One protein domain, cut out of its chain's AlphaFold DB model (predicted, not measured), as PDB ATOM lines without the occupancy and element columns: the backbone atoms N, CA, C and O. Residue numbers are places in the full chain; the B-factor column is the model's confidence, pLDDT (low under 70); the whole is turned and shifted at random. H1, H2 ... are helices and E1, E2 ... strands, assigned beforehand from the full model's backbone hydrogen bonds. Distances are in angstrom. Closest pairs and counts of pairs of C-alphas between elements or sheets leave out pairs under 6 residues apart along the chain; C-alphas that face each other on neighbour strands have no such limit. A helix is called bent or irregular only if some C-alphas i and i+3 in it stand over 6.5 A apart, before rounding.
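AT A GLANCE: This is residues 5 to 176 of the 453 residues of an uncharacterized protein of anaerobic digester metagenome (UniProt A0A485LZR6). A twisted sheet of four strands, E3 E2 E1 E4, forms the core, with H2 and H4 running along its strands over one face and H5 crossing them over the other. H1 lies beside edge strand E4, H3 packs on H2 away from the sheet, and the short pair E5 and E6 lies near E1. The printed part has 172 residues, class mixed, helices and strands, with five named helices and six named strands in the order H1 H2 H3 E1 E2 H4 E3 H5 E4 E5 E6. The large sheet is mixed and the small one parallel; the whole is compact, radius of gyration of the C-alphas 15.1 A, spanning 45 by 36 by 31 A.

HOW THE PARTS SIT: H1, residues 5 to 21, is on the large sheet at a height of 4.7 A, over none of its strands; its closest C-alphas to E4, residues 155 to 159, are Ala 15 and Ile 155, 5.7 A. H2, residues 24 to 38, on the same face at a height of 9.5 A, lies over E1, residues 79 to 90, and runs along it at 21 degrees on the local plane. H3, residues 54 to 64, touches H2 about perpendicular at 83 degrees, closest C-alphas Leu 32 and Glu 56, 6.6 A. E1 and E2, residues 98 to 106, form an antiparallel hairpin, with N 87 and O 101 at 2.8 A. H4, residues 109 to 128, on the same face as H2, lies over E2 at a height of 7.4 A; its residues 118 to 126 alone touch H2, closest C-alphas Leu 37 and Lys 118, 6.2 A. E3, residues 133 to 138, is parallel to E2, with N 134 and O 100 at 2.8 A; E2, H4, E3 are a strand-helix-strand unit, two parallel neighbour strands joined through a helix, with a right-handed crossover. H5, residues 144 to 153, on the opposite face, runs across E1 at 69 degrees on the local plane; E3, H5, E4 are a split unit, E2 and E1 lying between its strands, also right-handed. E4 is antiparallel to E1, with N 86 and O 155 at 2.8 A. E5, residues 161 to 163, and E6, residues 173 to 175, are parallel, with N 163 and O 174 at 2.8 A. Every O i to N i+4 pair is within hydrogen-bond range in H3 and H5, against 11 of 13 in H1, 9 of 11 in H2 and 13 of 16 in H4.

IN THESE COORDINATES: H1 begins at C-alpha 5 (209.342, 101.063, 103.257) and is 25.4 A long; H2 is 22.5 A, H4 30.2 A. E1 is 30.6 A, bending by 58 degrees at residue 82, and E2 25.2 A. H1 and H2 are only just irregular, with C-alphas 18 and 21 at 6.8 A and 31 and 34 at 6.6 A; H4 is irregular, with C-alphas 110 and 113 at 7.4 A. E6 ends at C-alpha 175 (204.212, 118.841, 106.684).

THE WHOLE: The C-alphas of Gly 65 and Asn 167, the two farthest apart, are 45.7 A apart. The printed part has no cut. The links from H2 to H3 and from H3 to E1 are long. Mean pLDDT of the printed part is 75.0; residues under 70 include 5 to 24, 70 to 78 and 89 to 98.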
ATOM      1  N   GLN A   5     208.177 101.862 102.867       38.47
ATOM      2  CA  GLN A   5     209.342 101.063 103.257       38.47
ATOM      3  C   GLN A   5     210.663 101.572 102.666       38.47
ATOM      4  O   GLN A   5     211.672 101.543 103.362       38.47
ATOM      5  N   VAL A   6     210.678 102.061 101.423       40.69
ATOM      6  CA  VAL A   6     211.878 102.632 100.788       40.69
ATOM      7  C   VAL A   6     212.267 103.950 101.456       40.69
ATOM      8  O   VAL A   6     213.449 104.176 101.695       40.69
ATOM      9  N   LEU A   7     211.298 104.791 101.827       41.16
ATOM     10  CA  LEU A   7     211.559 106.034 102.569       41.16
ATOM     11  C   LEU A   7     212.066 105.755 103.993       41.16
ATOM     12  O   LEU A   7     213.067 106.341 104.406       41.16
ATOM     13  N   ILE A   8     211.459 104.796 104.699       40.97
ATOM     14  CA  ILE A   8     211.914 104.342 106.023       40.97
ATOM     15  C   ILE A   8     213.319 103.733 105.934       40.97
ATOM     16  O   ILE A   8     214.177 104.065 106.748       40.97
ATOM     17  N   GLN A   9     213.609 102.891 104.935       40.19
ATOM     18  CA  GLN A   9     214.944 102.312 104.752       40.19
ATOM     19  C   GLN A   9     215.993 103.351 104.360       40.19
ATOM     20  O   GLN A   9     217.104 103.307 104.881       40.19
ATOM     21  N   ARG A  10     215.654 104.316 103.502       42.19
ATOM     22  CA  ARG A  10     216.554 105.411 103.121       42.19
ATOM     23  C   ARG A  10     216.839 106.343 104.302       42.19
ATOM     24  O   ARG A  10     217.944 106.865 104.409       42.19
ATOM     25  N   ASN A  11     215.888 106.491 105.226       42.06
ATOM     26  CA  ASN A  11     216.078 107.224 106.476       42.06
ATOM     27  C   ASN A  11     216.826 106.426 107.541       42.06
ATOM     28  O   ASN A  11     217.682 106.994 108.201       42.06
ATOM     29  N   LEU A  12     216.616 105.113 107.656       40.34
ATOM     30  CA  LEU A  12     217.490 104.246 108.449       40.34
ATOM     31  C   LEU A  12     218.918 104.254 107.898       40.34
ATOM     32  O   LEU A  12     219.862 104.230 108.676       40.34
ATOM     33  N   GLN A  13     219.091 104.326 106.578       40.47
ATOM     34  CA  GLN A  13     220.390 104.524 105.940       40.47
ATOM     35  C   GLN A  13     220.961 105.913 106.265       40.47
ATOM     36  O   GLN A  13     222.075 105.970 106.766       40.47
ATOM     37  N   ARG A  14     220.211 107.016 106.106       42.88
ATOM     38  CA  ARG A  14     220.627 108.378 106.524       42.88
ATOM     39  C   ARG A  14     220.994 108.462 108.006       42.88
ATOM     40  O   ARG A  14     222.073 108.936 108.329       42.88
ATOM     41  N   ALA A  15     220.156 107.927 108.888       40.34
ATOM     42  CA  ALA A  15     220.435 107.798 110.311       40.34
ATOM     43  C   ALA A  15     221.713 106.980 110.530       40.34
ATOM     44  O   ALA A  15     222.604 107.425 111.234       40.34
ATOM     45  N   ARG A  16     221.882 105.835 109.856       38.91
ATOM     46  CA  ARG A  16     223.128 105.048 109.887       38.91
ATOM     47  C   ARG A  16     224.350 105.792 109.336       38.91
ATOM     48  O   ARG A  16     225.447 105.442 109.753       38.91
ATOM     49  N   TYR A  17     224.186 106.784 108.457       44.62
ATOM     50  CA  TYR A  17     225.262 107.659 107.972       44.62
ATOM     51  C   TYR A  17     225.594 108.800 108.951       44.62
ATOM     52  O   TYR A  17     226.741 109.226 108.995       44.62
ATOM     53  N   SER A  18     224.641 109.259 109.771       45.16
ATOM     54  CA  SER A  18     224.856 110.286 110.812       45.16
ATOM     55  C   SER A  18     225.282 109.705 112.170       45.16
ATOM     56  O   SER A  18     225.983 110.353 112.939       45.16
ATOM     57  N   LEU A  19     224.892 108.463 112.463       48.38
ATOM     58  CA  LEU A  19     225.191 107.740 113.699       48.38
ATOM     59  C   LEU A  19     226.615 107.142 113.881       48.38
ATOM     60  O   LEU A  19     226.910 106.781 115.021       48.38
ATOM     61  N   PRO A  20     227.511 106.988 112.875       43.84
ATOM     62  CA  PRO A  20     228.825 106.366 113.084       43.84
ATOM     63  C   PRO A  20     229.797 107.222 113.905       43.84
ATOM     64  O   PRO A  20     230.876 106.750 114.252       43.84
ATOM     65  N   PHE A  21     229.433 108.468 114.196       50.31
ATOM     66  CA  PHE A  21     230.280 109.426 114.898       50.31
ATOM     67  C   PHE A  21     229.873 109.656 116.355       50.31
ATOM     68  O   PHE A  21     230.608 110.309 117.092       50.31
ATOM     69  N   PHE A  22     228.713 109.149 116.774       58.19
ATOM     70  CA  PHE A  22     228.401 109.093 118.195       58.19
ATOM     71  C   PHE A  22     229.164 107.937 118.823       58.19
ATOM     72  O   PHE A  22     229.389 106.903 118.185       58.19
ATOM     73  N   ASP A  23     229.520 108.108 120.093       63.28
ATOM     74  CA  ASP A  23     229.996 107.000 120.909       63.28
ATOM     75  C   ASP A  23     229.034 105.799 120.762       63.28
ATOM     76  O   ASP A  23     227.812 106.005 120.751       63.28
ATOM     77  N   PRO A  24     229.532 104.555 120.619       68.31
ATOM     78  CA  PRO A  24     228.680 103.385 120.434       68.31
ATOM     79  C   PRO A  24     227.558 103.267 121.473       68.31
ATOM     80  O   PRO A  24     226.446 102.884 121.108       68.31
ATOM     81  N   GLY A  25     227.811 103.651 122.730       70.94
ATOM     82  CA  GLY A  25     226.803 103.643 123.788       70.94
ATOM     83  C   GLY A  25     225.730 104.719 123.605       70.94
ATOM     84  O   GLY A  25     224.549 104.454 123.828       70.94
ATOM     85  N   LEU A  26     226.108 105.915 123.146       74.31
ATOM     86  CA  LEU A  26     225.156 106.983 122.828       74.31
ATOM     87  C   LEU A  26     224.301 106.624 121.607       74.31
ATOM     88  O   LEU A  26     223.090 106.839 121.608       74.31
ATOM     89  N   ARG A  27     224.909 106.027 120.577       73.50
ATOM     90  CA  ARG A  27     224.189 105.540 119.396       73.50
ATOM     91  C   ARG A  27     223.119 104.520 119.776       73.50
ATOM     92  O   ARG A  27     221.981 104.634 119.318       73.50
ATOM     93  N   ASP A  28     223.480 103.540 120.597       79.25
ATOM     94  CA  ASP A  28     222.553 102.503 121.041       79.25
ATOM     95  C   ASP A  28     221.385 103.132 121.819       79.25
ATOM     96  O   ASP A  28     220.228 102.854 121.506       79.25
ATOM     97  N   LEU A  29     221.651 104.085 122.718       81.56
ATOM     98  CA  LEU A  29     220.602 104.819 123.431       81.56
ATOM     99  C   LEU A  29     219.686 105.636 122.515       81.56
ATOM    100  O   LEU A  29     218.472 105.570 122.689       81.56
ATOM    101  N   ILE A  30     220.220 106.348 121.512       82.75
ATOM    102  CA  ILE A  30     219.403 107.078 120.522       82.75
ATOM    103  C   ILE A  30     218.433 106.123 119.816       82.75
ATOM    104  O   ILE A  30     217.251 106.434 119.655       82.75
ATOM    105  N   THR A  31     218.899 104.932 119.431       79.88
ATOM    106  CA  THR A  31     218.033 103.934 118.780       79.88
ATOM    107  C   THR A  31     216.984 103.336 119.722       79.88
ATOM    108  O   THR A  31     215.926 102.903 119.259       79.88
ATOM    109  N   LEU A  32     217.236 103.371 121.034       86.38
ATOM    110  CA  LEU A  32     216.317 102.912 122.075       86.38
ATOM    111  C   LEU A  32     215.310 103.974 122.528       86.38
ATOM    112  O   LEU A  32     214.402 103.631 123.281       86.38
ATOM    113  N   ILE A  33     215.402 105.228 122.073       89.69
ATOM    114  CA  ILE A  33     214.397 106.252 122.407       89.69
ATOM    115  C   ILE A  33     212.999 105.752 122.019       89.69
ATOM    116  O   ILE A  33     212.084 105.894 122.830       89.69
ATOM    117  N   PRO A  34     212.848 105.050 120.872       87.88
ATOM    118  CA  PRO A  34     211.631 104.390 120.466       87.88
ATOM    119  C   PRO A  34     210.877 103.664 121.578       87.88
ATOM    120  O   PRO A  34     209.820 104.082 122.045       87.88
ATOM    121  N   PRO A  35     211.472 102.530 121.998       86.00
ATOM    122  CA  PRO A  35     210.924 101.685 123.037       86.00
ATOM    123  C   PRO A  35     210.957 102.342 124.418       86.00
ATOM    124  O   PRO A  35     210.078 102.039 125.210       86.00
ATOM    125  N   LEU A  36     211.894 103.250 124.717       88.25
ATOM    126  CA  LEU A  36     211.909 103.993 125.986       88.25
ATOM    127  C   LEU A  36     210.644 104.849 126.172       88.25
ATOM    128  O   LEU A  36     210.109 104.914 127.277       88.25
ATOM    129  N   LEU A  37     210.141 105.471 125.101       88.00
ATOM    130  CA  LEU A  37     208.885 106.230 125.139       88.00
ATOM    131  C   LEU A  37     207.652 105.316 125.234       88.00
ATOM    132  O   LEU A  37     206.669 105.666 125.884       88.00
ATOM    133  N   SER A  38     207.708 104.134 124.623       83.81
ATOM    134  CA  SER A  38     206.591 103.181 124.580       83.81
ATOM    135  C   SER A  38     206.538 102.212 125.775       83.81
ATOM    136  O   SER A  38     205.551 101.495 125.940       83.81
ATOM    137  N   GLU A  39     207.567 102.170 126.621       84.69
ATOM    138  CA  GLU A  39     207.649 101.301 127.801       84.69
ATOM    139  C   GLU A  39     206.949 101.907 129.025       84.69
ATOM    140  O   GLU A  39     207.040 103.103 129.258       84.69
ATOM    141  N   GLY A  40     206.305 101.089 129.862       77.06
ATOM    142  CA  GLY A  40     205.792 101.520 131.172       77.06
ATOM    143  C   GLY A  40     204.481 102.314 131.116       77.06
ATOM    144  O   GLY A  40     203.691 102.157 130.193       77.06
ATOM    145  N   SER A  41     204.227 103.127 132.145       74.94
ATOM    146  CA  SER A  41     203.029 103.970 132.258       74.94
ATOM    147  C   SER A  41     203.439 105.414 132.583       74.94
ATOM    148  O   SER A  41     204.189 105.593 133.547       74.94
ATOM    149  N   PRO A  42     203.007 106.431 131.817       73.19
ATOM    150  CA  PRO A  42     202.250 106.320 130.571       73.19
ATOM    151  C   PRO A  42     203.066 105.669 129.445       73.19
ATOM    152  O   PRO A  42     204.296 105.790 129.396       73.19
ATOM    153  N   SER A  43     202.370 104.960 128.555       77.62
ATOM    154  CA  SER A  43     202.960 104.343 127.365       77.62
ATOM    155  C   SER A  43     202.616 105.193 126.154       77.62
ATOM    156  O   SER A  43     201.451 105.300 125.779       77.62
ATOM    157  N   VAL A  44     203.641 105.773 125.533       83.81
ATOM    158  CA  VAL A  44     203.469 106.653 124.381       83.81
ATOM    159  C   VAL A  44     203.711 105.859 123.102       83.81
ATOM    160  O   VAL A  44     204.839 105.457 122.790       83.81
ATOM    161  N   GLY A  45     202.640 105.614 122.349       83.25
ATOM    162  CA  GLY A  45     202.705 104.985 121.036       83.25
ATOM    163  C   GLY A  45     203.111 105.978 119.949       83.25
ATOM    164  O   GLY A  45     202.756 107.159 119.989       83.25
ATOM    165  N   ILE A  46     203.838 105.482 118.949       85.62
ATOM    166  CA  ILE A  46     204.332 106.278 117.820       85.62
ATOM    167  C   ILE A  46     203.816 105.676 116.516       85.62
ATOM    168  O   ILE A  46     203.872 104.458 116.317       85.62
ATOM    169  N   TYR A  47     203.339 106.530 115.612       81.88
ATOM    170  CA  TYR A  47     202.769 106.109 114.338       81.88
ATOM    171  C   TYR A  47     203.728 105.206 113.545       81.88
ATOM    172  O   TYR A  47     204.935 105.438 113.470       81.88
ATOM    173  N   GLY A  48     203.194 104.137 112.949       69.81
ATOM    174  CA  GLY A  48     203.952 103.250 112.061       69.81
ATOM    175  C   GLY A  48     205.049 102.402 112.722       69.81
ATOM    176  O   GLY A  48     205.621 101.558 112.030       69.81
ATOM    177  N   ARG A  49     205.330 102.544 114.028       73.00
ATOM    178  CA  ARG A  49     206.337 101.733 114.731       73.00
ATOM    179  C   ARG A  49     205.730 100.390 115.176       73.00
ATOM    180  O   ARG A  49     204.796 100.392 115.971       73.00
ATOM    181  N   PRO A  50     206.215  99.241 114.664       55.69
ATOM    182  CA  PRO A  50     205.569  97.947 114.887       55.69
ATOM    183  C   PRO A  50     205.931  97.252 116.208       55.69
ATOM    184  O   PRO A  50     205.250  96.291 116.530       55.69
ATOM    185  N   GLY A  51     206.971  97.698 116.926       65.81
ATOM    186  CA  GLY A  51     207.340  97.161 118.242       65.81
ATOM    187  C   GLY A  51     208.823  97.304 118.598       65.81
ATOM    188  O   GLY A  51     209.534  98.136 118.023       65.81
ATOM    189  N   CYS A  52     209.283  96.493 119.557       74.25
ATOM    190  CA  CYS A  52     210.668  96.423 120.040       74.25
ATOM    191  C   CYS A  52     211.282  95.050 119.736       74.25
ATOM    192  O   CYS A  52     210.801  94.022 120.209       74.25
ATOM    193  N   SER A  53     212.373  95.010 118.971       77.31
ATOM    194  CA  SER A  53     213.077  93.763 118.661       77.31
ATOM    195  C   SER A  53     213.696  93.122 119.910       77.31
ATOM    196  O   SER A  53     214.006  93.795 120.892       77.31
ATOM    197  N   ALA A  54     213.973  91.814 119.857       77.94
ATOM    198  CA  ALA A  54     214.632  91.100 120.957       77.94
ATOM    199  C   ALA A  54     216.012  91.686 121.318       77.94
ATOM    200  O   ALA A  54     216.431  91.634 122.475       77.94
ATOM    201  N   ARG A  55     216.726  92.254 120.335       80.12
ATOM    202  CA  ARG A  55     218.007  92.934 120.561       80.12
ATOM    203  C   ARG A  55     217.807  94.259 121.294       80.12
ATOM    204  O   ARG A  55     218.497  94.497 122.280       80.12
ATOM    205  N   GLU A  56     216.864  95.083 120.839       80.31
ATOM    206  CA  GLU A  56     216.507  96.339 121.511       80.31
ATOM    207  C   GLU A  56     216.018  96.073 122.938       80.31
ATOM    208  O   GLU A  56     216.449  96.750 123.859       80.31
ATOM    209  N   TYR A  57     215.221  95.024 123.153       83.44
ATOM    210  CA  TYR A  57     214.715  94.650 124.475       83.44
ATOM    211  C   TYR A  57     215.841  94.275 125.451       83.44
ATOM    212  O   TYR A  57     215.838  94.699 126.606       83.44
ATOM    213  N   LYS A  58     216.838  93.502 124.992       84.00
ATOM    214  CA  LYS A  58     218.019  93.150 125.801       84.00
ATOM    215  C   LYS A  58     218.867  94.375 126.141       84.00
ATOM    216  O   LYS A  58     219.287  94.513 127.286       84.00
ATOM    217  N   LEU A  59     219.105  95.254 125.166       85.06
ATOM    218  CA  LEU A  59     219.855  96.491 125.392       85.06
ATOM    219  C   LEU A  59     219.108  97.415 126.361       85.06
ATOM    220  O   LEU A  59     219.695  97.901 127.322       85.06
ATOM    221  N   LEU A  60     217.799  97.581 126.162       85.12
ATOM    222  CA  LEU A  60     216.922  98.354 127.032       85.12
ATOM    223  C   LEU A  60     216.968  97.846 128.476       85.12
ATOM    224  O   LEU A  60     217.115  98.642 129.396       85.12
ATOM    225  N   ALA A  61     216.910  96.526 128.678       86.81
ATOM    226  CA  ALA A  61     217.044  95.927 130.003       86.81
ATOM    227  C   ALA A  61     218.377  96.295 130.678       86.81
ATOM    228  O   ALA A  61     218.406  96.594 131.872       86.81
ATOM    229  N   GLY A  62     219.467  96.313 129.901       85.88
ATOM    230  CA  GLY A  62     220.789  96.734 130.361       85.88
ATOM    231  C   GLY A  62     220.820  98.190 130.832       85.88
ATOM    232  O   GLY A  62     221.288  98.458 131.934       85.88
ATOM    233  N   TYR A  63     220.266  99.120 130.048       84.69
ATOM    234  CA  TYR A  63     220.240 100.547 130.403       84.69
ATOM    235  C   TYR A  63     219.263 100.888 131.536       84.69
ATOM    236  O   TYR A  63     219.525 101.797 132.323       84.69
ATOM    237  N   LEU A  64     218.146 100.164 131.645       85.56
ATOM    238  CA  LEU A  64     217.175 100.359 132.725       85.56
ATOM    239  C   LEU A  64     217.614  99.711 134.047       85.56
ATOM    240  O   LEU A  64     217.089 100.079 135.098       85.56
ATOM    241  N   GLY A  65     218.522  98.729 134.014       85.56
ATOM    242  CA  GLY A  65     218.893  97.926 135.187       85.56
ATOM    243  C   GLY A  65     217.765  97.013 135.692       85.56
ATOM    244  O   GLY A  65     217.812  96.530 136.820       85.56
ATOM    245  N   ARG A  66     216.729  96.791 134.873       88.19
ATOM    246  CA  ARG A  66     215.558  95.955 135.178       88.19
ATOM    247  C   ARG A  66     214.983  95.346 133.903       88.19
ATOM    248  O   ARG A  66     215.273  95.802 132.802       88.19
ATOM    249  N   LYS A  67     214.103  94.351 134.048       85.12
ATOM    250  CA  LYS A  67     213.293  93.876 132.918       85.12
ATOM    251  C   LYS A  67     212.359  95.013 132.448       85.12
ATOM    252  O   LYS A  67     211.674  95.596 133.296       85.12
ATOM    253  N   PRO A  68     212.345  95.355 131.145       82.25
ATOM    254  CA  PRO A  68     211.397  96.320 130.595       82.25
ATOM    255  C   PRO A  68     209.952  95.848 130.802       82.25
ATOM    256  O   PRO A  68     209.685  94.646 130.770       82.25
ATOM    257  N   ALA A  69     209.024  96.776 131.033       77.12
ATOM    258  CA  ALA A  69     207.596  96.478 131.018       77.12
ATOM    259  C   ALA A  69     207.118  96.202 129.581       77.12
ATOM    260  O   ALA A  69     207.863  96.398 128.619       77.12
ATOM    261  N   ILE A  70     205.867  95.755 129.430       67.81
ATOM    262  CA  ILE A  70     205.252  95.555 128.111       67.81
ATOM    263  C   ILE A  70     205.325  96.876 127.335       67.81
ATOM    264  O   ILE A  70     204.836  97.908 127.794       67.81
ATOM    265  N   ILE A  71     205.965  96.830 126.172       65.12
ATOM    266  CA  ILE A  71     206.090  97.954 125.247       65.12
ATOM    267  C   ILE A  71     204.826  97.929 124.397       65.12
ATOM    268  O   ILE A  71     204.548  96.915 123.758       65.12
ATOM    269  N   ALA A  72     204.017  98.987 124.451       56.47
ATOM    270  CA  ALA A  72     202.748  98.986 123.735       56.47
ATOM    271  C   ALA A  72     202.988  98.986 122.219       56.47
ATOM    272  O   ALA A  72     203.539  99.936 121.660       56.47
ATOM    273  N   ASP A  73     202.534  97.926 121.557       53.62
ATOM    274  CA  ASP A  73     202.479  97.841 120.103       53.62
ATOM    275  C   ASP A  73     201.194  98.498 119.590       53.62
ATOM    276  O   ASP A  73     200.129  98.272 120.157       53.62
ATOM    277  N   ARG A  74     201.315  99.271 118.498       51.50
ATOM    278  CA  ARG A  74     200.334  99.550 117.416       51.50
ATOM    279  C   ARG A  74     198.840  99.783 117.716       51.50
ATOM    280  O   ARG A  74     198.091  99.932 116.753       51.50
ATOM    281  N   LEU A  75     198.377  99.852 118.959       56.53
ATOM    282  CA  LEU A  75     196.979 100.142 119.262       56.53
ATOM    283  C   LEU A  75     196.687 101.585 118.822       56.53
ATOM    284  O   LEU A  75     197.326 102.497 119.353       56.53
ATOM    285  N   PRO A  76     195.767 101.812 117.862       60.28
ATOM    286  CA  PRO A  76     195.485 103.142 117.310       60.28
ATOM    287  C   PRO A  76     195.158 104.187 118.381       60.28
ATOM    288  O   PRO A  76     195.488 105.361 118.218       60.28
ATOM    289  N   ASP A  77     194.574 103.736 119.489       63.66
ATOM    290  CA  ASP A  77     194.122 104.560 120.613       63.66
ATOM    291  C   ASP A  77     195.270 104.985 121.544       63.66
ATOM    292  O   ASP A  77     195.089 105.833 122.409       63.66
ATOM    293  N   ARG A  78     196.463 104.398 121.377       69.38
ATOM    294  CA  ARG A  78     197.680 104.732 122.138       69.38
ATOM    295  C   ARG A  78     198.722 105.474 121.304       69.38
ATOM    296  O   ARG A  78     199.800 105.782 121.806       69.38
ATOM    297  N   VAL A  79     198.446 105.733 120.021       81.81
ATOM    298  CA  VAL A  79     199.347 106.491 119.142       81.81
ATOM    299  C   VAL A  79     199.167 107.983 119.401       81.81
ATOM    300  O   VAL A  79     198.255 108.604 118.856       81.81
ATOM    301  N   LEU A  80     200.063 108.537 120.217       87.56
ATOM    302  CA  LEU A  80     200.050 109.951 120.601       87.56
ATOM    303  C   LEU A  80     201.006 110.785 119.738       87.56
ATOM    304  O   LEU A  80     200.760 111.966 119.503       87.56
ATOM    305  N   ILE A  81     202.089 110.173 119.242       88.69
ATOM    306  CA  ILE A  81     203.116 110.838 118.427       88.69
ATOM    307  C   ILE A  81     202.967 110.433 116.955       88.69
ATOM    308  O   ILE A  81     203.085 109.255 116.603       88.69
ATOM    309  N   GLU A  82     202.783 111.413 116.071       89.25
ATOM    310  CA  GLU A  82     202.799 111.219 114.619       89.25
ATOM    311  C   GLU A  82     204.212 111.122 114.053       89.25
ATOM    312  O   GLU A  82     204.447 110.327 113.145       89.25
ATOM    313  N   SER A  83     205.153 111.917 114.567       89.38
ATOM    314  CA  SER A  83     206.555 111.888 114.143       89.38
ATOM    315  C   SER A  83     207.490 112.165 115.307       89.38
ATOM    316  O   SER A  83     207.261 113.076 116.102       89.38
ATOM    317  N   LEU A  84     208.549 111.363 115.393       89.88
ATOM    318  CA  LEU A  84     209.586 111.488 116.404       89.88
ATOM    319  C   LEU A  84     210.933 111.692 115.726       89.88
ATOM    320  O   LEU A  84     211.452 110.801 115.044       89.88
ATOM    321  N   ILE A  85     211.512 112.862 115.957       86.56
ATOM    322  CA  ILE A  85     212.760 113.291 115.340       86.56
ATOM    323  C   ILE A  85     213.750 113.611 116.458       86.56
ATOM    324  O   ILE A  85     213.426 114.348 117.385       86.56
ATOM    325  N   ALA A  86     214.957 113.065 116.383       84.81
ATOM    326  CA  ALA A  86     216.061 113.467 117.241       84.81
ATOM    327  C   ALA A  86     216.954 114.469 116.514       84.81
ATOM    328  O   ALA A  86     217.404 114.218 115.396       84.81
ATOM    329  N   LEU A  87     217.234 115.582 117.180       78.12
ATOM    330  CA  LEU A  87     218.195 116.588 116.762       78.12
ATOM    331  C   LEU A  87     219.408 116.498 117.688       78.12
ATOM    332  O   LEU A  87     219.314 116.881 118.858       78.12
ATOM    333  N   PRO A  88     220.540 115.956 117.215       71.62
ATOM    334  CA  PRO A  88     221.781 116.051 117.959       71.62
ATOM    335  C   PRO A  88     222.273 117.495 117.943       71.62
ATOM    336  O   PRO A  88     222.411 118.106 116.882       71.62
ATOM    337  N   MET A  89     222.551 118.019 119.131       67.69
ATOM    338  CA  MET A  89     223.013 119.380 119.346       67.69
ATOM    339  C   MET A  89     224.368 119.362 120.065       67.69
ATOM    340  O   MET A  89     224.631 118.478 120.885       67.69
ATOM    341  N   PRO A  90     225.252 120.328 119.787       57.25
ATOM    342  CA  PRO A  90     226.431 120.578 120.610       57.25
ATOM    343  C   PRO A  90     226.053 120.806 122.081       57.25
ATOM    344  O   PRO A  90     225.153 121.596 122.364       57.25
ATOM    345  N   SER A  91     226.737 120.158 123.031       57.06
ATOM    346  CA  SER A  91     226.558 120.463 124.459       57.06
ATOM    347  C   SER A  91     227.811 120.230 125.284       57.06
ATOM    348  O   SER A  91     228.300 119.108 125.382       57.06
ATOM    349  N   LEU A  92     228.259 121.287 125.959       49.44
ATOM    350  CA  LEU A  92     229.393 121.268 126.887       49.44
ATOM    351  C   LEU A  92     229.081 120.573 128.219       49.44
ATOM    352  O   LEU A  92     229.990 120.121 128.904       49.44
ATOM    353  N   ALA A  93     227.801 120.472 128.587       49.19
ATOM    354  CA  ALA A  93     227.377 119.781 129.803       49.19
ATOM    355  C   ALA A  93     227.356 118.250 129.634       49.19
ATOM    356  O   ALA A  93     227.188 117.525 130.613       49.19
ATOM    357  N   GLY A  94     227.493 117.749 128.400       53.69
ATOM    358  CA  GLY A  94     227.442 116.324 128.106       53.69
ATOM    359  C   GLY A  94     228.817 115.650 128.053       53.69
ATOM    360  O   GLY A  94     229.726 116.126 127.381       53.69
ATOM    361  N   ARG A  95     228.944 114.466 128.660       57.28
ATOM    362  CA  ARG A  95     230.079 113.529 128.603       57.28
ATOM    363  C   ARG A  95     230.590 113.271 127.181       57.28
ATOM    364  O   ARG A  95     231.779 113.042 126.999       57.28
ATOM    365  N   HIS A  96     229.709 113.318 126.181       57.12
ATOM    366  CA  HIS A  96     230.043 113.118 124.765       57.12
ATOM    367  C   HIS A  96     230.037 114.418 123.944       57.12
ATOM    368  O   HIS A  96     229.892 114.366 122.725       57.12
ATOM    369  N   SER A  97     230.115 115.588 124.590       57.19
ATOM    370  CA  SER A  97     229.992 116.903 123.932       57.19
ATOM    371  C   SER A  97     228.694 117.082 123.116       57.19
ATOM    372  O   SER A  97     228.606 117.919 122.217       57.19
ATOM    373  N   THR A  98     227.678 116.272 123.424       62.97
ATOM    374  CA  THR A  98     226.409 116.156 122.698       62.97
ATOM    375  C   THR A  98     225.258 116.326 123.675       62.97
ATOM    376  O   THR A  98     225.284 115.756 124.767       62.97
ATOM    377  N   SER A  99     224.232 117.063 123.273       74.31
ATOM    378  CA  SER A  99     222.879 116.941 123.805       74.31
ATOM    379  C   SER A  99     221.938 116.471 122.706       74.31
ATOM    380  O   SER A  99     222.253 116.505 121.516       74.31
ATOM    381  N   LEU A 100     220.769 116.001 123.111       81.75
ATOM    382  CA  LEU A 100     219.713 115.608 122.195       81.75
ATOM    383  C   LEU A 100     218.483 116.463 122.450       81.75
ATOM    384  O   LEU A 100     218.032 116.598 123.585       81.75
ATOM    385  N   MET A 101     217.921 117.013 121.383       87.56
ATOM    386  CA  MET A 101     216.588 117.589 121.399       87.56
ATOM    387  C   MET A 101     215.649 116.642 120.660       87.56
ATOM    388  O   MET A 101     215.856 116.328 119.490       87.56
ATOM    389  N   LEU A 102     214.619 116.164 121.348       91.81
ATOM    390  CA  LEU A 102     213.546 115.396 120.735       91.81
ATOM    391  C   LEU A 102     212.467 116.344 120.243       91.81
ATOM    392  O   LEU A 102     211.899 117.087 121.033       91.81
ATOM    393  N   VAL A 103     212.156 116.286 118.956       91.88
ATOM    394  CA  VAL A 103     210.983 116.940 118.385       91.88
ATOM    395  C   VAL A 103     209.898 115.885 118.236       91.88
ATOM    396  O   VAL A 103     210.033 114.945 117.447       91.88
ATOM    397  N   CYS A 104     208.840 116.030 119.029       92.38
ATOM    398  CA  CYS A 104     207.675 115.155 119.013       92.38
ATOM    399  C   CYS A 104     206.496 115.914 118.411       92.38
ATOM    400  O   CYS A 104     205.958 116.831 119.034       92.38
ATOM    401  N   LEU A 105     206.106 115.517 117.202       92.38
ATOM    402  CA  LEU A 105     204.895 116.003 116.556       92.38
ATOM    403  C   LEU A 105     203.737 115.121 116.990       92.38
ATOM    404  O   LEU A 105     203.743 113.916 116.721       92.38
ATOM    405  N   LEU A 106     202.791 115.710 117.708       91.25
ATOM    406  CA  LEU A 106     201.661 114.992 118.270       91.25
ATOM    407  C   LEU A 106     200.543 114.810 117.256       91.25
ATOM    408  O   LEU A 106     200.394 115.591 116.320       91.25
ATOM    409  N   ARG A 107     199.737 113.776 117.499       87.12
ATOM    410  CA  ARG A 107     198.466 113.569 116.804       87.12
ATOM    411  C   ARG A 107     197.401 114.556 117.268       87.12
ATOM    412  O   ARG A 107     196.604 114.997 116.450       87.12
ATOM    413  N   ASP A 108     197.410 114.866 118.560       85.00
ATOM    414  CA  ASP A 108     196.475 115.774 119.218       85.00
ATOM    415  C   ASP A 108     197.217 116.597 120.283       85.00
ATOM    416  O   ASP A 108     198.157 116.096 120.910       85.00
ATOM    417  N   GLU A 109     196.817 117.853 120.470       84.56
ATOM    418  CA  GLU A 109     197.420 118.784 121.433       84.56
ATOM    419  C   GLU A 109     197.237 118.309 122.873       84.56
ATOM    420  O   GLU A 109     198.143 118.473 123.698       84.56
ATOM    421  N   ASP A 110     196.119 117.634 123.142       86.06
ATOM    422  CA  ASP A 110     195.739 117.139 124.466       86.06
ATOM    423  C   ASP A 110     196.745 116.125 125.044       86.06
ATOM    424  O   ASP A 110     196.841 115.949 126.259       86.06
ATOM    425  N   TYR A 111     197.574 115.499 124.200       87.75
ATOM    426  CA  TYR A 111     198.616 114.559 124.633       87.75
ATOM    427  C   TYR A 111     199.932 115.234 125.061       87.75
ATOM    428  O   TYR A 111     200.890 114.553 125.441       87.75
ATOM    429  N   GLY A 112     200.007 116.569 125.007       87.62
ATOM    430  CA  GLY A 112     201.207 117.355 125.302       87.62
ATOM    431  C   GLY A 112     201.850 117.050 126.650       87.62
ATOM    432  O   GLY A 112     203.059 116.818 126.717       87.62
ATOM    433  N   GLU A 113     201.052 117.038 127.712       88.62
ATOM    434  CA  GLU A 113     201.510 116.788 129.085       88.62
ATOM    435  C   GLU A 113     202.100 115.378 129.235       88.62
ATOM    436  O   GLU A 113     203.213 115.211 129.739       88.62
ATOM    437  N   GLU A 114     201.392 114.368 128.723       89.75
ATOM    438  CA  GLU A 114     201.787 112.959 128.812       89.75
ATOM    439  C   GLU A 114     203.118 112.703 128.093       89.75
ATOM    440  O   GLU A 114     204.036 112.084 128.642       89.75
ATOM    441  N   VAL A 115     203.269 113.252 126.884       89.94
ATOM    442  CA  VAL A 115     204.501 113.115 126.102       89.94
ATOM    443  C   VAL A 115     205.660 113.881 126.745       89.94
ATOM    444  O   VAL A 115     206.767 113.341 126.815       89.94
ATOM    445  N   ARG A 116     205.443 115.091 127.282       90.81
ATOM    446  CA  ARG A 116     206.490 115.845 128.006       90.81
ATOM    447  C   ARG A 116     206.968 115.102 129.251       90.81
ATOM    448  O   ARG A 116     208.177 114.979 129.449       90.81
ATOM    449  N   ALA A 117     206.046 114.563 130.050       88.81
ATOM    450  CA  ALA A 117     206.379 113.754 131.219       88.81
ATOM    451  C   ALA A 117     207.210 112.525 130.819       88.81
ATOM    452  O   ALA A 117     208.208 112.191 131.470       88.81
ATOM    453  N   LYS A 118     206.857 111.890 129.695       90.69
ATOM    454  CA  LYS A 118     207.608 110.745 129.190       90.69
ATOM    455  C   LYS A 118     209.010 111.118 128.720       90.69
ATOM    456  O   LYS A 118     209.965 110.425 129.069       90.69
ATOM    457  N   ILE A 119     209.157 112.227 127.998       91.38
ATOM    458  CA  ILE A 119     210.469 112.738 127.585       91.38
ATOM    459  C   ILE A 119     211.344 113.033 128.807       91.38
ATOM    460  O   ILE A 119     212.511 112.655 128.805       91.38
ATOM    461  N   ALA A 120     210.793 113.632 129.866       89.12
ATOM    462  CA  ALA A 120     211.535 113.885 131.101       89.12
ATOM    463  C   ALA A 120     212.032 112.583 131.760       89.12
ATOM    464  O   ALA A 120     213.177 112.508 132.203       89.12
ATOM    465  N   SER A 121     211.216 111.523 131.762       88.44
ATOM    466  CA  SER A 121     211.636 110.198 132.243       88.44
ATOM    467  C   SER A 121     212.765 109.602 131.393       88.44
ATOM    468  O   SER A 121     213.734 109.070 131.938       88.44
ATOM    469  N   VAL A 122     212.689 109.728 130.065       90.19
ATOM    470  CA  VAL A 122     213.770 109.298 129.164       90.19
ATOM    471  C   VAL A 122     215.031 110.133 129.383       90.19
ATOM    472  O   VAL A 122     216.131 109.580 129.398       90.19
ATOM    473  N   ALA A 123     214.892 111.437 129.626       88.81
ATOM    474  CA  ALA A 123     216.016 112.329 129.878       88.81
ATOM    475  C   ALA A 123     216.848 111.889 131.088       88.81
ATOM    476  O   ALA A 123     218.071 111.923 131.009       88.81
ATOM    477  N   GLN A 124     216.224 111.355 132.144       87.00
ATOM    478  CA  GLN A 124     216.942 110.804 133.303       87.00
ATOM    479  C   GLN A 124     217.836 109.604 132.945       87.00
ATOM    480  O   GLN A 124     218.887 109.403 133.553       87.00
ATOM    481  N   VAL A 125     217.449 108.783 131.961       88.25
ATOM    482  CA  VAL A 125     218.283 107.661 131.485       88.25
ATOM    483  C   VAL A 125     219.513 108.191 130.750       88.25
ATOM    484  O   VAL A 125     220.622 107.697 130.958       88.25
ATOM    485  N   PHE A 126     219.328 109.227 129.933       87.56
ATOM    486  CA  PHE A 126     220.413 109.893 129.217       87.56
ATOM    487  C   PHE A 126     221.325 110.696 130.159       87.56
ATOM    488  O   PHE A 126     222.541 110.703 129.990       87.56
ATOM    489  N   GLU A 127     220.788 111.294 131.218       83.06
ATOM    490  CA  GLU A 127     221.571 112.024 132.215       83.06
ATOM    491  C   GLU A 127     222.554 111.110 132.964       83.06
ATOM    492  O   GLU A 127     223.697 111.497 133.194       83.06
ATOM    493  N   LYS A 128     222.182 109.850 133.240       82.31
ATOM    494  CA  LYS A 128     223.077 108.857 133.872       82.31
ATOM    495  C   LYS A 128     224.331 108.545 133.054       82.31
ATOM    496  O   LYS A 128     225.361 108.194 133.624       82.31
ATOM    497  N   ILE A 129     224.260 108.662 131.728       75.00
ATOM    498  CA  ILE A 129     225.433 108.537 130.849       75.00
ATOM    499  C   ILE A 129     226.085 109.893 130.551       75.00
ATOM    500  O   ILE A 129     227.024 109.970 129.761       75.00
ATOM    501  N   GLY A 130     225.592 110.959 131.181       70.38
ATOM    502  CA  GLY A 130     226.050 112.325 131.003       70.38
ATOM    503  C   GLY A 130     225.670 112.901 129.646       70.38
ATOM    504  O   GLY A 130     226.470 113.612 129.071       70.38
ATOM    505  N   THR A 131     224.512 112.594 129.069       78.81
ATOM    506  CA  THR A 131     224.052 113.253 127.833       78.81
ATOM    507  C   THR A 131     222.771 114.025 128.130       78.81
ATOM    508  O   THR A 131     221.755 113.398 128.404       78.81
ATOM    509  N   PRO A 132     222.769 115.368 128.093       80.88
ATOM    510  CA  PRO A 132     221.544 116.130 128.297       80.88
ATOM    511  C   PRO A 132     220.527 115.830 127.194       80.88
ATOM    512  O   PRO A 132     220.871 115.839 126.009       80.88
ATOM    513  N   LEU A 133     219.274 115.598 127.577       86.31
ATOM    514  CA  LEU A 133     218.172 115.381 126.647       86.31
ATOM    515  C   LEU A 133     217.022 116.331 126.978       86.31
ATOM    516  O   LEU A 133     216.610 116.449 128.128       86.31
ATOM    517  N   THR A 134     216.510 117.007 125.955       87.44
ATOM    518  CA  THR A 134     215.378 117.939 126.043       87.44
ATOM    519  C   THR A 134     214.309 117.571 125.019       87.44
ATOM    520  O   THR A 134     214.568 116.798 124.096       87.44
ATOM    521  N   GLY A 135     213.097 118.102 125.185       87.94
ATOM    522  CA  GLY A 135     211.967 117.822 124.304       87.94
ATOM    523  C   GLY A 135     211.227 119.076 123.876       87.94
ATOM    524  O   GLY A 135     210.852 119.891 124.717       87.94
ATOM    525  N   VAL A 136     210.959 119.181 122.580       89.75
ATOM    526  CA  VAL A 136     209.975 120.085 121.992       89.75
ATOM    527  C   VAL A 136     208.775 119.242 121.579       89.75
ATOM    528  O   VAL A 136     208.906 118.264 120.842       89.75
ATOM    529  N   VAL A 137     207.605 119.618 122.082       90.12
ATOM    530  CA  VAL A 137     206.340 118.929 121.830       90.12
ATOM    531  C   VAL A 137     205.362 119.936 121.246       90.12
ATOM    532  O   VAL A 137     205.198 121.018 121.819       90.12
ATOM    533  N   GLY A 138     204.731 119.584 120.130       87.00
ATOM    534  CA  GLY A 138     203.750 120.441 119.473       87.00
ATOM    535  C   GLY A 138     202.967 119.728 118.378       87.00
ATOM    536  O   GLY A 138     203.212 118.562 118.064       87.00
ATOM    537  N   THR A 139     202.032 120.462 117.796       81.25
ATOM    538  CA  THR A 139     201.134 120.053 116.715       81.25
ATOM    539  C   THR A 139     201.324 120.991 115.525       81.25
ATOM    540  O   THR A 139     201.484 122.200 115.674       81.25
ATOM    541  N   GLY A 140     201.327 120.439 114.311       75.31
ATOM    542  CA  GLY A 140     201.353 121.246 113.090       75.31
ATOM    543  C   GLY A 140     202.717 121.856 112.711       75.31
ATOM    544  O   GLY A 140     203.766 121.273 113.008       75.31
ATOM    545  N   PRO A 141     202.714 122.978 111.955       80.88
ATOM    546  CA  PRO A 141     203.925 123.594 111.427       80.88
ATOM    547  C   PRO A 141     204.818 124.135 112.544       80.88
ATOM    548  O   PRO A 141     204.377 124.866 113.425       80.88
ATOM    549  N   LEU A 142     206.096 123.796 112.469       84.00
ATOM    550  CA  LEU A 142     207.117 124.191 113.422       84.00
ATOM    551  C   LEU A 142     207.676 125.580 113.096       84.00
ATOM    552  O   LEU A 142     207.611 126.056 111.959       84.00
ATOM    553  N   GLY A 143     208.298 126.201 114.101       77.69
ATOM    554  CA  GLY A 143     209.066 127.428 113.916       77.69
ATOM    555  C   GLY A 143     210.149 127.251 112.847       77.69
ATOM    556  O   GLY A 143     210.784 126.199 112.749       77.69
ATOM    557  N   GLN A 144     210.373 128.288 112.043       71.81
ATOM    558  CA  GLN A 144     211.201 128.216 110.834       71.81
ATOM    559  C   GLN A 144     212.637 127.722 111.086       71.81
ATOM    560  O   GLN A 144     213.173 126.955 110.286       71.81
ATOM    561  N   LEU A 145     213.251 128.126 112.203       68.31
ATOM    562  CA  LEU A 145     214.573 127.643 112.619       68.31
ATOM    563  C   LEU A 145     214.573 126.145 112.933       68.31
ATOM    564  O   LEU A 145     215.458 125.422 112.492       68.31
ATOM    565  N   LEU A 146     213.537 125.659 113.616       74.50
ATOM    566  CA  LEU A 146     213.414 124.242 113.936       74.50
ATOM    567  C   LEU A 146     213.183 123.402 112.672       74.50
ATOM    568  O   LEU A 146     213.744 122.317 112.542       74.50
ATOM    569  N   VAL A 147     212.415 123.917 111.705       74.25
ATOM    570  CA  VAL A 147     212.280 123.295 110.375       74.25
ATOM    571  C   VAL A 147     213.638 123.199 109.689       74.25
ATOM    572  O   VAL A 147     213.987 122.144 109.158       74.25
ATOM    573  N   TYR A 148     214.418 124.280 109.718       69.12
ATOM    574  CA  TYR A 148     215.762 124.304 109.154       69.12
ATOM    575  C   TYR A 148     216.681 123.259 109.806       69.12
ATOM    576  O   TYR A 148     217.307 122.462 109.104       69.12
ATOM    577  N   ASP A 149     216.690 123.192 111.138       69.50
ATOM    578  CA  ASP A 149     217.486 122.230 111.902       69.50
ATOM    579  C   ASP A 149     217.092 120.781 111.615       69.50
ATOM    580  O   ASP A 149     217.962 119.941 111.380       69.50
ATOM    581  N   ILE A 150     215.791 120.488 111.533       74.50
ATOM    582  CA  ILE A 150     215.292 119.158 111.162       74.50
ATOM    583  C   ILE A 150     215.778 118.750 109.777       74.50
ATOM    584  O   ILE A 150     216.221 117.617 109.591       74.50
ATOM    585  N   MET A 151     215.734 119.657 108.803       70.69
ATOM    586  CA  MET A 151     216.188 119.347 107.448       70.69
ATOM    587  C   MET A 151     217.704 119.140 107.361       70.69
ATOM    588  O   MET A 151     218.170 118.403 106.487       70.69
ATOM    589  N   ARG A 152     218.461 119.759 108.273       63.81
ATOM    590  CA  ARG A 152     219.925 119.736 108.330       63.81
ATOM    591  C   ARG A 152     220.482 118.527 109.085       63.81
ATOM    592  O   ARG A 152     221.359 117.840 108.566       63.81
ATOM    593  N   THR A 153     219.994 118.276 110.300       66.00
ATOM    594  CA  THR A 153     220.542 117.271 111.232       66.00
ATOM    595  C   THR A 153     219.504 116.301 111.795       66.00
ATOM    596  O   THR A 153     219.872 115.384 112.530       66.00
ATOM    597  N   GLY A 154     218.224 116.462 111.447       72.00
ATOM    598  CA  GLY A 154     217.132 115.642 111.963       72.00
ATOM    599  C   GLY A 154     217.276 114.158 111.647       72.00
ATOM    600  O   GLY A 154     217.306 113.737 110.489       72.00
ATOM    601  N   ILE A 155     217.290 113.347 112.702       75.69
ATOM    602  CA  ILE A 155     217.239 111.891 112.632       75.69
ATOM    603  C   ILE A 155     215.802 111.464 112.920       75.69
ATOM    604  O   ILE A 155     215.353 111.494 114.063       75.69
ATOM    605  N   VAL A 156     215.064 111.048 111.891       79.69
ATOM    606  CA  VAL A 156     213.707 110.511 112.075       79.69
ATOM    607  C   VAL A 156     213.811 109.129 112.722       79.69
ATOM    608  O   VAL A 156     214.252 108.173 112.082       79.69
ATOM    609  N   LEU A 157     213.422 109.024 113.992       79.25
ATOM    610  CA  LEU A 157     213.523 107.789 114.772       79.25
ATOM    611  C   LEU A 157     212.307 106.873 114.583       79.25
ATOM    612  O   LEU A 157     212.436 105.652 114.692       79.25
ATOM    613  N   ALA A 158     211.127 107.454 114.345       80.56
ATOM    614  CA  ALA A 158     209.868 106.758 114.073       80.56
ATOM    615  C   ALA A 158     208.789 107.747 113.580       80.56
ATOM    616  O   ALA A 158     208.959 108.960 113.702       80.56
ATOM    617  N   GLY A 159     207.666 107.229 113.069       84.31
ATOM    618  CA  GLY A 159     206.537 108.053 112.627       84.31
ATOM    619  C   GLY A 159     206.571 108.475 111.158       84.31
ATOM    620  O   GLY A 159     207.308 107.916 110.343       84.31
ATOM    621  N   LYS A 160     205.730 109.459 110.831       85.69
ATOM    622  CA  LYS A 160     205.637 110.101 109.513       85.69
ATOM    623  C   LYS A 160     206.914 110.883 109.201       85.69
ATOM    624  O   LYS A 160     207.542 111.455 110.093       85.69
ATOM    625  N   HIS A 161     207.287 110.953 107.929       79.25
ATOM    626  CA  HIS A 161     208.479 111.677 107.491       79.25
ATOM    627  C   HIS A 161     208.229 113.184 107.338       79.25
ATOM    628  O   HIS A 161     207.248 113.559 106.699       79.25
ATOM    629  N   PRO A 162     209.107 114.056 107.869       79.88
ATOM    630  CA  PRO A 162     208.944 115.497 107.736       79.88
ATOM    631  C   PRO A 162     209.139 115.948 106.283       79.88
ATOM    632  O   PRO A 162     210.098 115.547 105.621       79.88
ATOM    633  N   VAL A 163     208.245 116.808 105.795       78.12
ATOM    634  CA  VAL A 163     208.339 117.453 104.478       78.12
ATOM    635  C   VAL A 163     208.138 118.961 104.588       78.12
ATOM    636  O   VAL A 163     207.360 119.442 105.413       78.12
ATOM    637  N   THR A 164     208.812 119.710 103.713       75.94
ATOM    638  CA  THR A 164     208.746 121.182 103.661       75.94
ATOM    639  C   THR A 164     207.866 121.725 102.535       75.94
ATOM    640  O   THR A 164     207.647 122.931 102.432       75.94
ATOM    641  N   ASN A 165     207.314 120.839 101.700       77.31
ATOM    642  CA  ASN A 165     206.295 121.166 100.708       77.31
ATOM    643  C   ASN A 165     204.944 120.624 101.187       77.31
ATOM    644  O   ASN A 165     204.790 119.413 101.351       77.31
ATOM    645  N   LYS A 166     203.960 121.511 101.376       83.69
ATOM    646  CA  LYS A 166     202.619 121.146 101.857       83.69
ATOM    647  C   LYS A 166     201.933 120.117 100.951       83.69
ATOM    648  O   LYS A 166     201.254 119.230 101.451       83.69
ATOM    649  N   ASN A 167     202.186 120.166  99.643       79.56
ATOM    650  CA  ASN A 167     201.604 119.238  98.669       79.56
ATOM    651  C   ASN A 167     202.211 117.825  98.731       79.56
ATOM    652  O   ASN A 167     201.691 116.909  98.105       79.56
ATOM    653  N   ALA A 168     203.319 117.642  99.458       75.69
ATOM    654  CA  ALA A 168     203.940 116.338  99.681       75.69
ATOM    655  C   ALA A 168     203.443 115.646 100.968       75.69
ATOM    656  O   ALA A 168     203.878 114.529 101.263       75.69
ATOM    657  N   ALA A 169     202.569 116.297 101.747       82.31
ATOM    658  CA  ALA A 169     201.948 115.695 102.923       82.31
ATOM    659  C   ALA A 169     201.071 114.499 102.518       82.31
ATOM    660  O   ALA A 169     200.371 114.541 101.508       82.31
ATOM    661  N   SER A 170     201.138 113.417 103.288       81.06
ATOM    662  CA  SER A 170     200.410 112.169 103.027       81.06
ATOM    663  C   SER A 170     200.343 111.315 104.295       81.06
ATOM    664  O   SER A 170     200.902 111.682 105.326       81.06
ATOM    665  N   ASP A 171     199.749 110.125 104.228       78.00
ATOM    666  CA  ASP A 171     199.731 109.196 105.368       78.00
ATOM    667  C   ASP A 171     201.136 108.826 105.870       78.00
ATOM    668  O   ASP A 171     201.326 108.550 107.052       78.00
ATOM    669  N   ALA A 172     202.142 108.873 104.989       74.56
ATOM    670  CA  ALA A 172     203.536 108.593 105.322       74.56
ATOM    671  C   ALA A 172     204.381 109.855 105.586       74.56
ATOM    672  O   ALA A 172     205.508 109.726 106.071       74.56
ATOM    673  N   CYS A 173     203.876 111.055 105.278       82.06
ATOM    674  CA  CYS A 173     204.634 112.307 105.341       82.06
ATOM    675  C   CYS A 173     203.870 113.406 106.089       82.06
ATOM    676  O   CYS A 173     202.725 113.699 105.767       82.06
ATOM    677  N   ILE A 174     204.535 114.088 107.016       83.88
ATOM    678  CA  ILE A 174     203.979 115.201 107.784       83.88
ATOM    679  C   ILE A 174     204.588 116.523 107.323       83.88
ATOM    680  O   ILE A 174     205.809 116.665 107.241       83.88
ATOM    681  N   TYR A 175     203.741 117.496 106.994       86.12
ATOM    682  CA  TYR A 175     204.212 118.841 106.684       86.12
ATOM    683  C   TYR A 175     204.634 119.548 107.967       86.12
ATOM    684  O   TYR A 175     203.808 119.745 108.855       86.12
ATOM    685  N   ILE A 176     205.905 119.939 108.044       81.62
ATOM    686  CA  ILE A 176     206.475 120.566 109.244       81.62
ATOM    687  C   ILE A 176     206.659 122.077 109.117       81.62
ATOM    688  O   ILE A 176     207.037 122.713 110.088       81.62
TER     689      ILE A 176